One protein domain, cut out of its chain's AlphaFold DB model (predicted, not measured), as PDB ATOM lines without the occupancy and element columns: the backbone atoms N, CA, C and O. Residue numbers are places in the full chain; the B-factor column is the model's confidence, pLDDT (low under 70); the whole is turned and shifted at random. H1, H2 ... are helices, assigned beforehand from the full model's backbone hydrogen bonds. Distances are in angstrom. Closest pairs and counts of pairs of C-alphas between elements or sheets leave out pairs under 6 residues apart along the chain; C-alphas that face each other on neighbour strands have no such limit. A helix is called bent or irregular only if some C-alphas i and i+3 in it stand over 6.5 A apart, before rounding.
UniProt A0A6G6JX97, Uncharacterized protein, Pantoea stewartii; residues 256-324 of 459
ATOM      1  N   PRO A 256     102.928 110.192 108.338       92.94
ATOM      2  CA  PRO A 256     102.153 111.355 108.739       92.94
ATOM      3  C   PRO A 256     100.951 110.990 109.615       92.94
ATOM      4  O   PRO A 256     100.783 111.583 110.683       92.94
ATOM      5  N   GLY A 257     100.168 109.977 109.223       91.31
ATOM      6  CA  GLY A 257      99.050 109.473 110.024       91.31
ATOM      7  C   GLY A 257      99.487 108.970 111.402       91.31
ATOM      8  O   GLY A 257      98.899 109.354 112.413       91.31
ATOM      9  N   LYS A 258     100.585 108.206 111.483       89.62
ATOM     10  CA  LYS A 258     101.132 107.724 112.765       89.62
ATOM     11  C   LYS A 258     101.604 108.855 113.683       89.62
ATOM     12  O   LYS A 258     101.380 108.789 114.891       89.62
ATOM     13  N   VAL A 259     102.234 109.901 113.139       91.88
ATOM     14  CA  VAL A 259     102.617 111.091 113.921       91.88
ATOM     15  C   VAL A 259     101.368 111.814 114.430       91.88
ATOM     16  O   VAL A 259     101.317 112.186 115.600       91.88
ATOM     17  N   GLN A 260     100.340 111.980 113.592       92.56
ATOM     18  CA  GLN A 260      99.077 112.589 114.020       92.56
ATOM     19  C   GLN A 260      98.392 111.769 115.113       92.56
ATOM     20  O   GLN A 260      97.924 112.336 116.099       92.56
ATOM     21  N   ASP A 261      98.369 110.444 114.992       89.31
ATOM     22  CA  ASP A 261      97.805 109.571 116.019       89.31
ATOM     23  C   ASP A 261      98.621 109.591 117.313       89.31
ATOM     24  O   ASP A 261      98.037 109.549 118.395       89.31
ATOM     25  N   LEU A 262      99.947 109.730 117.245       89.25
ATOM     26  CA  LEU A 262     100.774 109.974 118.428       89.25
ATOM     27  C   LEU A 262     100.360 111.282 119.119       89.25
ATOM     28  O   LEU A 262     100.127 111.289 120.329       89.25
ATOM     29  N   ILE A 263     100.196 112.371 118.365       91.44
ATOM     30  CA  ILE A 263      99.780 113.669 118.920       91.44
ATOM     31  C   ILE A 263      98.384 113.561 119.546       91.44
ATOM     32  O   ILE A 263      98.173 113.958 120.691       91.44
ATOM     33  N   LEU A 264      97.421 112.999 118.816       90.06
ATOM     34  CA  LEU A 264      96.022 112.981 119.231       90.06
ATOM     35  C   LEU A 264      95.751 111.960 120.335       90.06
ATOM     36  O   LEU A 264      95.053 112.283 121.294       90.06
ATOM     37  N   ASN A 265      96.294 110.748 120.235       85.75
ATOM     38  CA  ASN A 265      95.931 109.649 121.129       85.75
ATOM     39  C   ASN A 265      96.889 109.485 122.310       85.75
ATOM     40  O   ASN A 265      96.428 109.109 123.379       85.75
ATOM     41  N   ARG A 266      98.194 109.748 122.140       82.56
ATOM     42  CA  ARG A 266      99.197 109.555 123.210       82.56
ATOM     43  C   ARG A 266      99.521 110.834 123.973       82.56
ATOM     44  O   ARG A 266      99.699 110.787 125.182       82.56
ATOM     45  N   GLN A 267      99.644 111.954 123.269       83.56
ATOM     46  CA  GLN A 267     100.074 113.219 123.869       83.56
ATOM     47  C   GLN A 267      98.887 114.054 124.361       83.56
ATOM     48  O   GLN A 267      98.871 114.531 125.496       83.56
ATOM     49  N   ALA A 268      97.868 114.238 123.520       83.19
ATOM     50  CA  ALA A 268      96.698 115.031 123.878       83.19
ATOM     51  C   ALA A 268      95.630 114.222 124.634       83.19
ATOM     52  O   ALA A 268      94.831 114.826 125.359       83.19
ATOM     53  N   ASN A 269      95.605 112.890 124.481       86.69
ATOM     54  CA  ASN A 269      94.473 112.016 124.832       86.69
ATOM     55  C   ASN A 269      93.140 112.599 124.328       86.69
ATOM     56  O   ASN A 269      92.136 112.624 125.037       86.69
ATOM     57  N   PHE A 270      93.152 113.149 123.113       89.06
ATOM     58  CA  PHE A 270      92.072 113.957 122.562       89.06
ATOM     59  C   PHE A 270      90.766 113.167 122.474       89.06
ATOM     60  O   PHE A 270      89.741 113.647 122.939       89.06
ATOM     61  N   ILE A 271      90.798 111.946 121.931       86.12
ATOM     62  CA  ILE A 271      89.593 111.119 121.749       86.12
ATOM     63  C   ILE A 271      88.975 110.713 123.090       86.12
ATOM     64  O   ILE A 271      87.754 110.761 123.253       86.12
ATOM     65  N   GLU A 272      89.812 110.345 124.058       87.62
ATOM     66  CA  GLU A 272      89.373 109.989 125.408       87.62
ATOM     67  C   GLU A 272      88.730 111.197 126.100       87.62
ATOM     68  O   GLU A 272      87.585 111.115 126.539       87.62
ATOM     69  N   LYS A 273      89.410 112.351 126.104       89.19
ATOM     70  CA  LYS A 273      88.882 113.594 126.687       89.19
ATOM     71  C   LYS A 273      87.630 114.091 125.978       89.19
ATOM     72  O   LYS A 273      86.740 114.622 126.626       89.19
ATOM     73  N   LEU A 274      87.546 113.917 124.661       88.25
ATOM     74  CA  LEU A 274      86.373 114.293 123.879       88.25
ATOM     75  C   LEU A 274      85.176 113.440 124.306       88.25
ATOM     76  O   LEU A 274      84.096 113.970 124.544       88.25
ATOM     77  N   THR A 275      85.392 112.137 124.481       86.38
ATOM     78  CA  THR A 275      84.361 111.217 124.974       86.38
ATOM     79  C   THR A 275      83.945 111.580 126.403       86.38
ATOM     80  O   THR A 275      82.757 111.729 126.661       86.38
ATOM     81  N   GLN A 276      84.900 111.856 127.296       86.00
ATOM     82  CA  GLN A 276      84.622 112.297 128.671       86.00
ATOM     83  C   GLN A 276      83.887 113.648 128.727       86.00
ATOM     84  O   GLN A 276      83.000 113.845 129.552       86.00
ATOM     85  N   SER A 277      84.199 114.586 127.827       82.88
ATOM     86  CA  SER A 277      83.477 115.865 127.725       82.88
ATOM     87  C   SER A 277      82.023 115.682 127.272       82.88
ATOM     88  O   SER A 277      81.153 116.496 127.591       82.88
ATOM     89  N   ALA A 278      81.755 114.589 126.552       79.12
ATOM     90  CA  ALA A 278      80.433 114.175 126.112       79.12
ATOM     91  C   ALA A 278      79.718 113.247 127.113       79.12
ATOM     92  O   ALA A 278      78.542 112.929 126.900       79.12
ATOM     93  N   ASP A 279      80.369 112.870 128.219       80.25
ATOM     94  CA  ASP A 279      79.786 112.067 129.298       80.25
ATOM     95  C   ASP A 279      78.968 112.905 130.297       80.25
ATOM     96  O   ASP A 279      79.033 114.138 130.360       80.25
ATOM     97  N   GLU A 280      78.117 112.209 131.052       63.12
ATOM     98  CA  GLU A 280      77.006 112.769 131.839       63.12
ATOM     99  C   GLU A 280      77.430 113.604 133.056       63.12
ATOM    100  O   GLU A 280      76.615 114.344 133.616       63.12
ATOM    101  N   GLU A 281      78.686 113.474 133.483       68.56
ATOM    102  CA  GLU A 281      79.223 114.154 134.664       68.56
ATOM    103  C   GLU A 281      79.738 115.569 134.355       68.56
ATOM    104  O   GLU A 281      79.881 116.385 135.271       68.56
ATOM    105  N   SER A 282      79.966 115.899 133.077       73.06
ATOM    106  CA  SER A 282      80.430 117.232 132.687       73.06
ATOM    107  C   SER A 282      79.308 118.274 132.731       73.06
ATOM    108  O   SER A 282      78.177 118.035 132.301       73.06
ATOM    109  N   ARG A 283      79.636 119.478 133.217       79.12
ATOM    110  CA  ARG A 283      78.710 120.626 133.264       79.12
ATOM    111  C   ARG A 283      78.573 121.345 131.922       79.12
ATOM    112  O   ARG A 283      77.523 121.926 131.667       79.12
ATOM    113  N   SER A 284      79.608 121.291 131.091       83.88
ATOM    114  CA  SER A 284      79.691 121.925 129.772       83.88
ATOM    115  C   SER A 284      80.380 120.985 128.786       83.88
ATOM    116  O   SER A 284      81.250 120.199 129.162       83.88
ATOM    117  N   PHE A 285      79.968 121.030 127.519       86.88
ATOM    118  CA  PHE A 285      80.737 120.405 126.450       86.88
ATOM    119  C   PHE A 285      81.828 121.370 125.994       86.88
ATOM    120  O   PHE A 285      81.543 122.514 125.643       86.88
ATOM    121  N   GLU A 286      83.067 120.891 125.974       87.31
ATOM    122  CA  GLU A 286      84.227 121.635 125.500       87.31
ATOM    123  C   GLU A 286      85.084 120.707 124.645       87.31
ATOM    124  O   GLU A 286      85.444 119.608 125.071       87.31
ATOM    125  N   VAL A 287      85.418 121.147 123.429       87.31
ATOM    126  CA  VAL A 287      86.340 120.397 122.574       87.31
ATOM    127  C   VAL A 287      87.720 120.404 123.240       87.31
ATOM    128  O   VAL A 287      88.246 121.485 123.516       87.31
ATOM    129  N   PRO A 288      88.332 119.231 123.495       89.25
ATOM    130  CA  PRO A 288      89.610 119.177 124.181       89.25
ATOM    131  C   PRO A 288      90.697 119.925 123.420       89.25
ATOM    132  O   PRO A 288      90.804 119.861 122.196       89.25
ATOM    133  N   GLU A 289      91.576 120.584 124.159       88.94
ATOM    134  CA  GLU A 289      92.743 121.205 123.565       88.94
ATOM    135  C   GLU A 289      93.730 120.151 123.029       88.94
ATOM    136  O   GLU A 289      94.214 119.289 123.769       88.94
ATOM    137  N   VAL A 290      94.098 120.277 121.749       88.56
ATOM    138  CA  VAL A 290      95.230 119.544 121.175       88.56
ATOM    139  C   VAL A 290      96.524 120.242 121.577       88.56
ATOM    140  O   VAL A 290      96.782 121.390 121.204       88.56
ATOM    141  N   ARG A 291      97.344 119.539 122.357       86.81
ATOM    142  CA  ARG A 291      98.688 119.984 122.726       86.81
ATOM    143  C   ARG A 291      99.676 119.414 121.717       86.81
ATOM    144  O   ARG A 291      99.714 118.203 121.550       86.81
ATOM    145  N   LEU A 292     100.446 120.282 121.058       88.44
ATOM    146  CA  LEU A 292     101.343 119.900 119.955       88.44
ATOM    147  C   LEU A 292     102.794 119.699 120.387       88.44
ATOM    148  O   LEU A 292     103.506 118.875 119.819       88.44
ATOM    149  N   PHE A 293     103.228 120.404 121.430       89.88
ATOM    150  CA  PHE A 293     104.586 120.287 121.943       89.88
ATOM    151  C   PHE A 293     104.787 118.980 122.718       89.88
ATOM    152  O   PHE A 293     104.091 118.752 123.708       89.88
ATOM    153  N   SER A 294     105.767 118.171 122.308       92.50
ATOM    154  CA  SER A 294     106.343 117.106 123.136       92.50
ATOM    155  C   SER A 294     107.805 116.829 122.781       92.50
ATOM    156  O   SER A 294     108.208 117.086 121.643       92.50
ATOM    157  N   PRO A 295     108.614 116.277 123.709       94.44
ATOM    158  CA  PRO A 295     110.011 115.939 123.447       94.44
ATOM    159  C   PRO A 295     110.220 115.101 122.178       94.44
ATOM    160  O   PRO A 295     111.138 115.389 121.414       94.44
ATOM    161  N   VAL A 296     109.354 114.114 121.910       94.19
ATOM    162  CA  VAL A 296     109.422 113.286 120.690       94.19
ATOM    163  C   VAL A 296     109.177 114.104 119.421       94.19
ATOM    164  O   VAL A 296     109.950 113.994 118.469       94.19
ATOM    165  N   ILE A 297     108.156 114.966 119.401       95.12
ATOM    166  CA  ILE A 297     107.906 115.856 118.256       95.12
ATOM    167  C   ILE A 297     109.090 116.811 118.044       95.12
ATOM    168  O   ILE A 297     109.521 117.029 116.909       95.12
ATOM    169  N   MET A 298     109.674 117.325 119.127       95.25
ATOM    170  CA  MET A 298     110.827 118.223 119.063       95.25
ATOM    171  C   MET A 298     112.054 117.536 118.458       95.25
ATOM    172  O   MET A 298     112.663 118.078 117.538       95.25
ATOM    173  N   VAL A 299     112.414 116.326 118.901       96.12
ATOM    174  CA  VAL A 299     113.577 115.628 118.324       96.12
ATOM    175  C   VAL A 299     113.360 115.249 116.857       96.12
ATOM    176  O   VAL A 299     114.296 115.372 116.067       96.12
ATOM    177  N   MET A 300     112.137 114.858 116.473       95.44
ATOM    178  CA  MET A 300     111.808 114.507 115.085       95.44
ATOM    179  C   MET A 300     111.886 115.706 114.136       95.44
ATOM    180  O   MET A 300     112.187 115.528 112.959       95.44
ATOM    181  N   THR A 301     111.631 116.919 114.628       96.06
ATOM    182  CA  THR A 301     111.589 118.135 113.802       96.06
ATOM    183  C   THR A 301     112.898 118.926 113.825       96.06
ATOM    184  O   THR A 301     113.279 119.515 112.808       96.06
ATOM    185  N   VAL A 302     113.627 118.920 114.946       96.25
ATOM    186  CA  VAL A 302     114.917 119.612 115.081       96.25
ATOM    187  C   VAL A 302     116.002 118.882 114.285       96.25
ATOM    188  O   VAL A 302     116.642 119.490 113.422       96.25
ATOM    189  N   PHE A 303     116.196 117.583 114.523       96.56
ATOM    190  CA  PHE A 303     117.311 116.815 113.960       96.56
ATOM    191  C   PHE A 303     116.994 116.176 112.607       96.56
ATOM    192  O   PHE A 303     115.857 115.812 112.337       96.56
ATOM    193  N   GLU A 304     118.014 115.983 111.764       95.31
ATOM    194  CA  GLU A 304     117.879 115.184 110.538       95.31
ATOM    195  C   GLU A 304     117.712 113.703 110.884       95.31
ATOM    196  O   GLU A 304     118.602 113.104 111.490       95.31
ATOM    197  N   ASN A 305     116.563 113.143 110.512       94.06
ATOM    198  CA  ASN A 305     116.170 111.756 110.747       94.06
ATOM    199  C   ASN A 305     115.152 111.313 109.672       94.06
ATOM    200  O   ASN A 305     114.551 112.182 109.029       94.06
ATOM    201  N   PRO A 306     114.912 110.000 109.490       91.88
ATOM    202  CA  PRO A 306     114.026 109.481 108.448       91.88
ATOM    203  C   PRO A 306     112.599 110.037 108.477       91.88
ATOM    204  O   PRO A 306     111.976 110.147 107.430       91.88
ATOM    205  N   MET A 307     112.085 110.414 109.651       91.00
ATOM    206  CA  MET A 307     110.694 110.850 109.816       91.00
ATOM    207  C   MET A 307     110.544 112.372 109.814       91.00
ATOM    208  O   MET A 307     109.432 112.861 109.976       91.00
ATOM    209  N   LYS A 308     111.623 113.153 109.661       94.75
ATOM    210  CA  LYS A 308     111.554 114.618 109.779       94.75
ATOM    211  C   LYS A 308     110.543 115.226 108.811       94.75
ATOM    212  O   LYS A 308     109.718 116.040 109.215       94.75
ATOM    213  N   HIS A 309     110.607 114.833 107.540       94.75
ATOM    214  CA  HIS A 309     109.700 115.352 106.519       94.75
ATOM    215  C   HIS A 309     108.245 114.971 106.812       94.75
ATOM    216  O   HIS A 309     107.367 115.831 106.783       94.75
ATOM    217  N   ASP A 310     108.002 113.709 107.166       93.94
ATOM    218  CA  ASP A 310     106.662 113.215 107.478       93.94
ATOM    219  C   ASP A 310     106.096 113.824 108.764       93.94
ATOM    220  O   ASP A 310     104.907 114.120 108.820       93.94
ATOM    221  N   ALA A 311     106.933 114.090 109.769       94.94
ATOM    222  CA  ALA A 311     106.537 114.784 110.989       94.94
ATOM    223  C   ALA A 311     106.133 116.240 110.715       94.94
ATOM    224  O   ALA A 311     105.120 116.698 111.237       94.94
ATOM    225  N   LEU A 312     106.874 116.959 109.864       96.31
ATOM    226  CA  LEU A 312     106.497 118.314 109.441       96.31
ATOM    227  C   LEU A 312     105.180 118.298 108.652       96.31
ATOM    228  O   LEU A 312     104.254 119.035 108.972       96.31
ATOM    229  N   LYS A 313     105.041 117.369 107.698       96.31
ATOM    230  CA  LYS A 313     103.798 117.177 106.938       96.31
ATOM    231  C   LYS A 313     102.611 116.822 107.843       96.31
ATOM    232  O   LYS A 313     101.495 117.290 107.611       96.31
ATOM    233  N   ALA A 314     102.833 116.002 108.870       95.56
ATOM    234  CA  ALA A 314     101.825 115.651 109.863       95.56
ATOM    235  C   ALA A 314     101.339 116.882 110.628       95.56
ATOM    236  O   ALA A 314     100.130 117.038 110.778       95.56
ATOM    237  N   LEU A 315     102.263 117.745 111.071       96.38
ATOM    238  CA  LEU A 315     101.957 118.994 111.770       96.38
ATOM    239  C   LEU A 315     101.183 119.966 110.875       96.38
ATOM    240  O   LEU A 315     100.148 120.472 111.298       96.38
ATOM    241  N   ASP A 316     101.623 120.155 109.630       96.62
ATOM    242  CA  ASP A 316     100.971 121.062 108.676       96.62
ATOM    243  C   ASP A 316      99.542 120.620 108.328       96.62
ATOM    244  O   ASP A 316      98.644 121.442 108.166       96.62
ATOM    245  N   SER A 317      99.308 119.308 108.230       95.94
ATOM    246  CA  SER A 317      97.987 118.748 107.908       95.94
ATOM    247  C   SER A 317      97.107 118.468 109.133       95.94
ATOM    248  O   SER A 317      95.924 118.156 108.971       95.94
ATOM    249  N   LEU A 318      97.637 118.599 110.355       94.62
ATOM    250  CA  LEU A 318      96.914 118.288 111.588       94.62
ATOM    251  C   LEU A 318      95.646 119.136 111.786       94.62
ATOM    252  O   LEU A 318      94.628 118.537 112.135       94.62
ATOM    253  N   PRO A 319      95.633 120.469 111.558       94.62
ATOM    254  CA  PRO A 319      94.418 121.269 111.734       94.62
ATOM    255  C   PRO A 319      93.250 120.764 110.879       94.62
ATOM    256  O   PRO A 319      92.131 120.625 111.373       94.62
ATOM    257  N   MET A 320      93.529 120.413 109.619       93.31
ATOM    258  CA  MET A 320      92.540 119.846 108.702       93.31
ATOM    259  C   MET A 320      92.120 118.433 109.132       93.31
ATOM    260  O   MET A 320      90.929 118.142 109.213       93.31
ATOM    261  N   SER A 321      93.084 117.563 109.454       91.12
ATOM    262  CA  SER A 321      92.836 116.183 109.904       91.12
ATOM    263  C   SER A 321      91.970 116.127 111.168       91.12
ATOM    264  O   SER A 321      91.052 115.313 111.269       91.12
ATOM    265  N   LEU A 322      92.205 117.044 112.112       89.81
ATOM    266  CA  LEU A 322      91.406 117.189 113.325       89.81
ATOM    267  C   LEU A 322      89.958 117.567 113.007       89.81
ATOM    268  O   LEU A 322      89.039 116.951 113.546       89.81
ATOM    269  N   CYS A 323      89.756 118.556 112.131       88.06
ATOM    270  CA  CYS A 323      88.418 118.998 111.749       88.06
ATOM    271  C   CYS A 323      87.674 117.912 110.974       88.06
ATOM    272  O   CYS A 323      86.491 117.736 111.189       88.06
ATOM    273  N   MET A 324      88.362 117.119 110.155       89.19
ATOM    274  CA  MET A 324      87.754 116.015 109.402       89.19
ATOM    275  C   MET A 324      87.560 114.733 110.229       89.19
ATOM    276  O   MET A 324      87.067 113.729 109.710       89.19
TER     277      MET A 324
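What this domain is: This is residues 256 to 324 of the 459 residues of an uncharacterized protein of Pantoea stewartii (UniProt A0A6G6JX97). Four helices are loosely joined: H1 and H2 meet at a corner to make a bent arm, and an extended stretch, residues 278 to 294, folds back from the far end of H2 to H3. H3 and H4 meet at a second corner, and the first residues of H1 pack on H4; residues 279 to 284 stick out. The printed part has 69 residues, with four named helices, H1 to H4, and no named strand: all helix. It is loose, with a radius of gyration of the C-alphas of 13.8 A, and only just elongated, spanning 46 by 23 by 14 A.

How they stand to each other: H1, residues 256 to 267, touches H4, residues 308 to 323, with residues 256 to 260 alone; the closest C-alphas, of Pro 256 and Ala 314, are 4.5 A apart. They run the same way at a steep tilt of 68 degrees, only just short of about perpendicular. H2, residues 270 to 277, touches H1 only at the corner, the closest C-alphas, of Leu 264 and Phe 270, being 5.3 A apart. H2 and H4 are apart. H3, residues 295 to 302, touches H4 at a steep tilt of 61 degrees, opposite ways; the closest C-alphas, of Met 300 and Lys 308, are 5.3 A apart. H1 and H3 are near each other. Every O i to N i+4 pair is within hydrogen-bond range in H2 and H3, against 7 of 8 in H1 and 10 of 12 in H4.

Where its parts are: H1 begins at C-alpha 256 (102.153, 111.355, 108.739) and measures 15.4 A. H2 measures 10.2 A and H3 10.4 A. H4 measures 23.6 A to C-alpha 323 (88.418, 118.998, 111.749); it is irregular, C-alphas 316 and 319 being 7.2 A apart, with a kink of 48 degrees near residue 317.

The domain as a whole: The C-alphas farthest apart, of Glu 280 and Glu 304, are 46.2 A apart. The printed part has no cut. The link from H2 to H3 is long, 17 residues. Mean pLDDT of the printed part is 89.5; residues 280 to 281 are under 70.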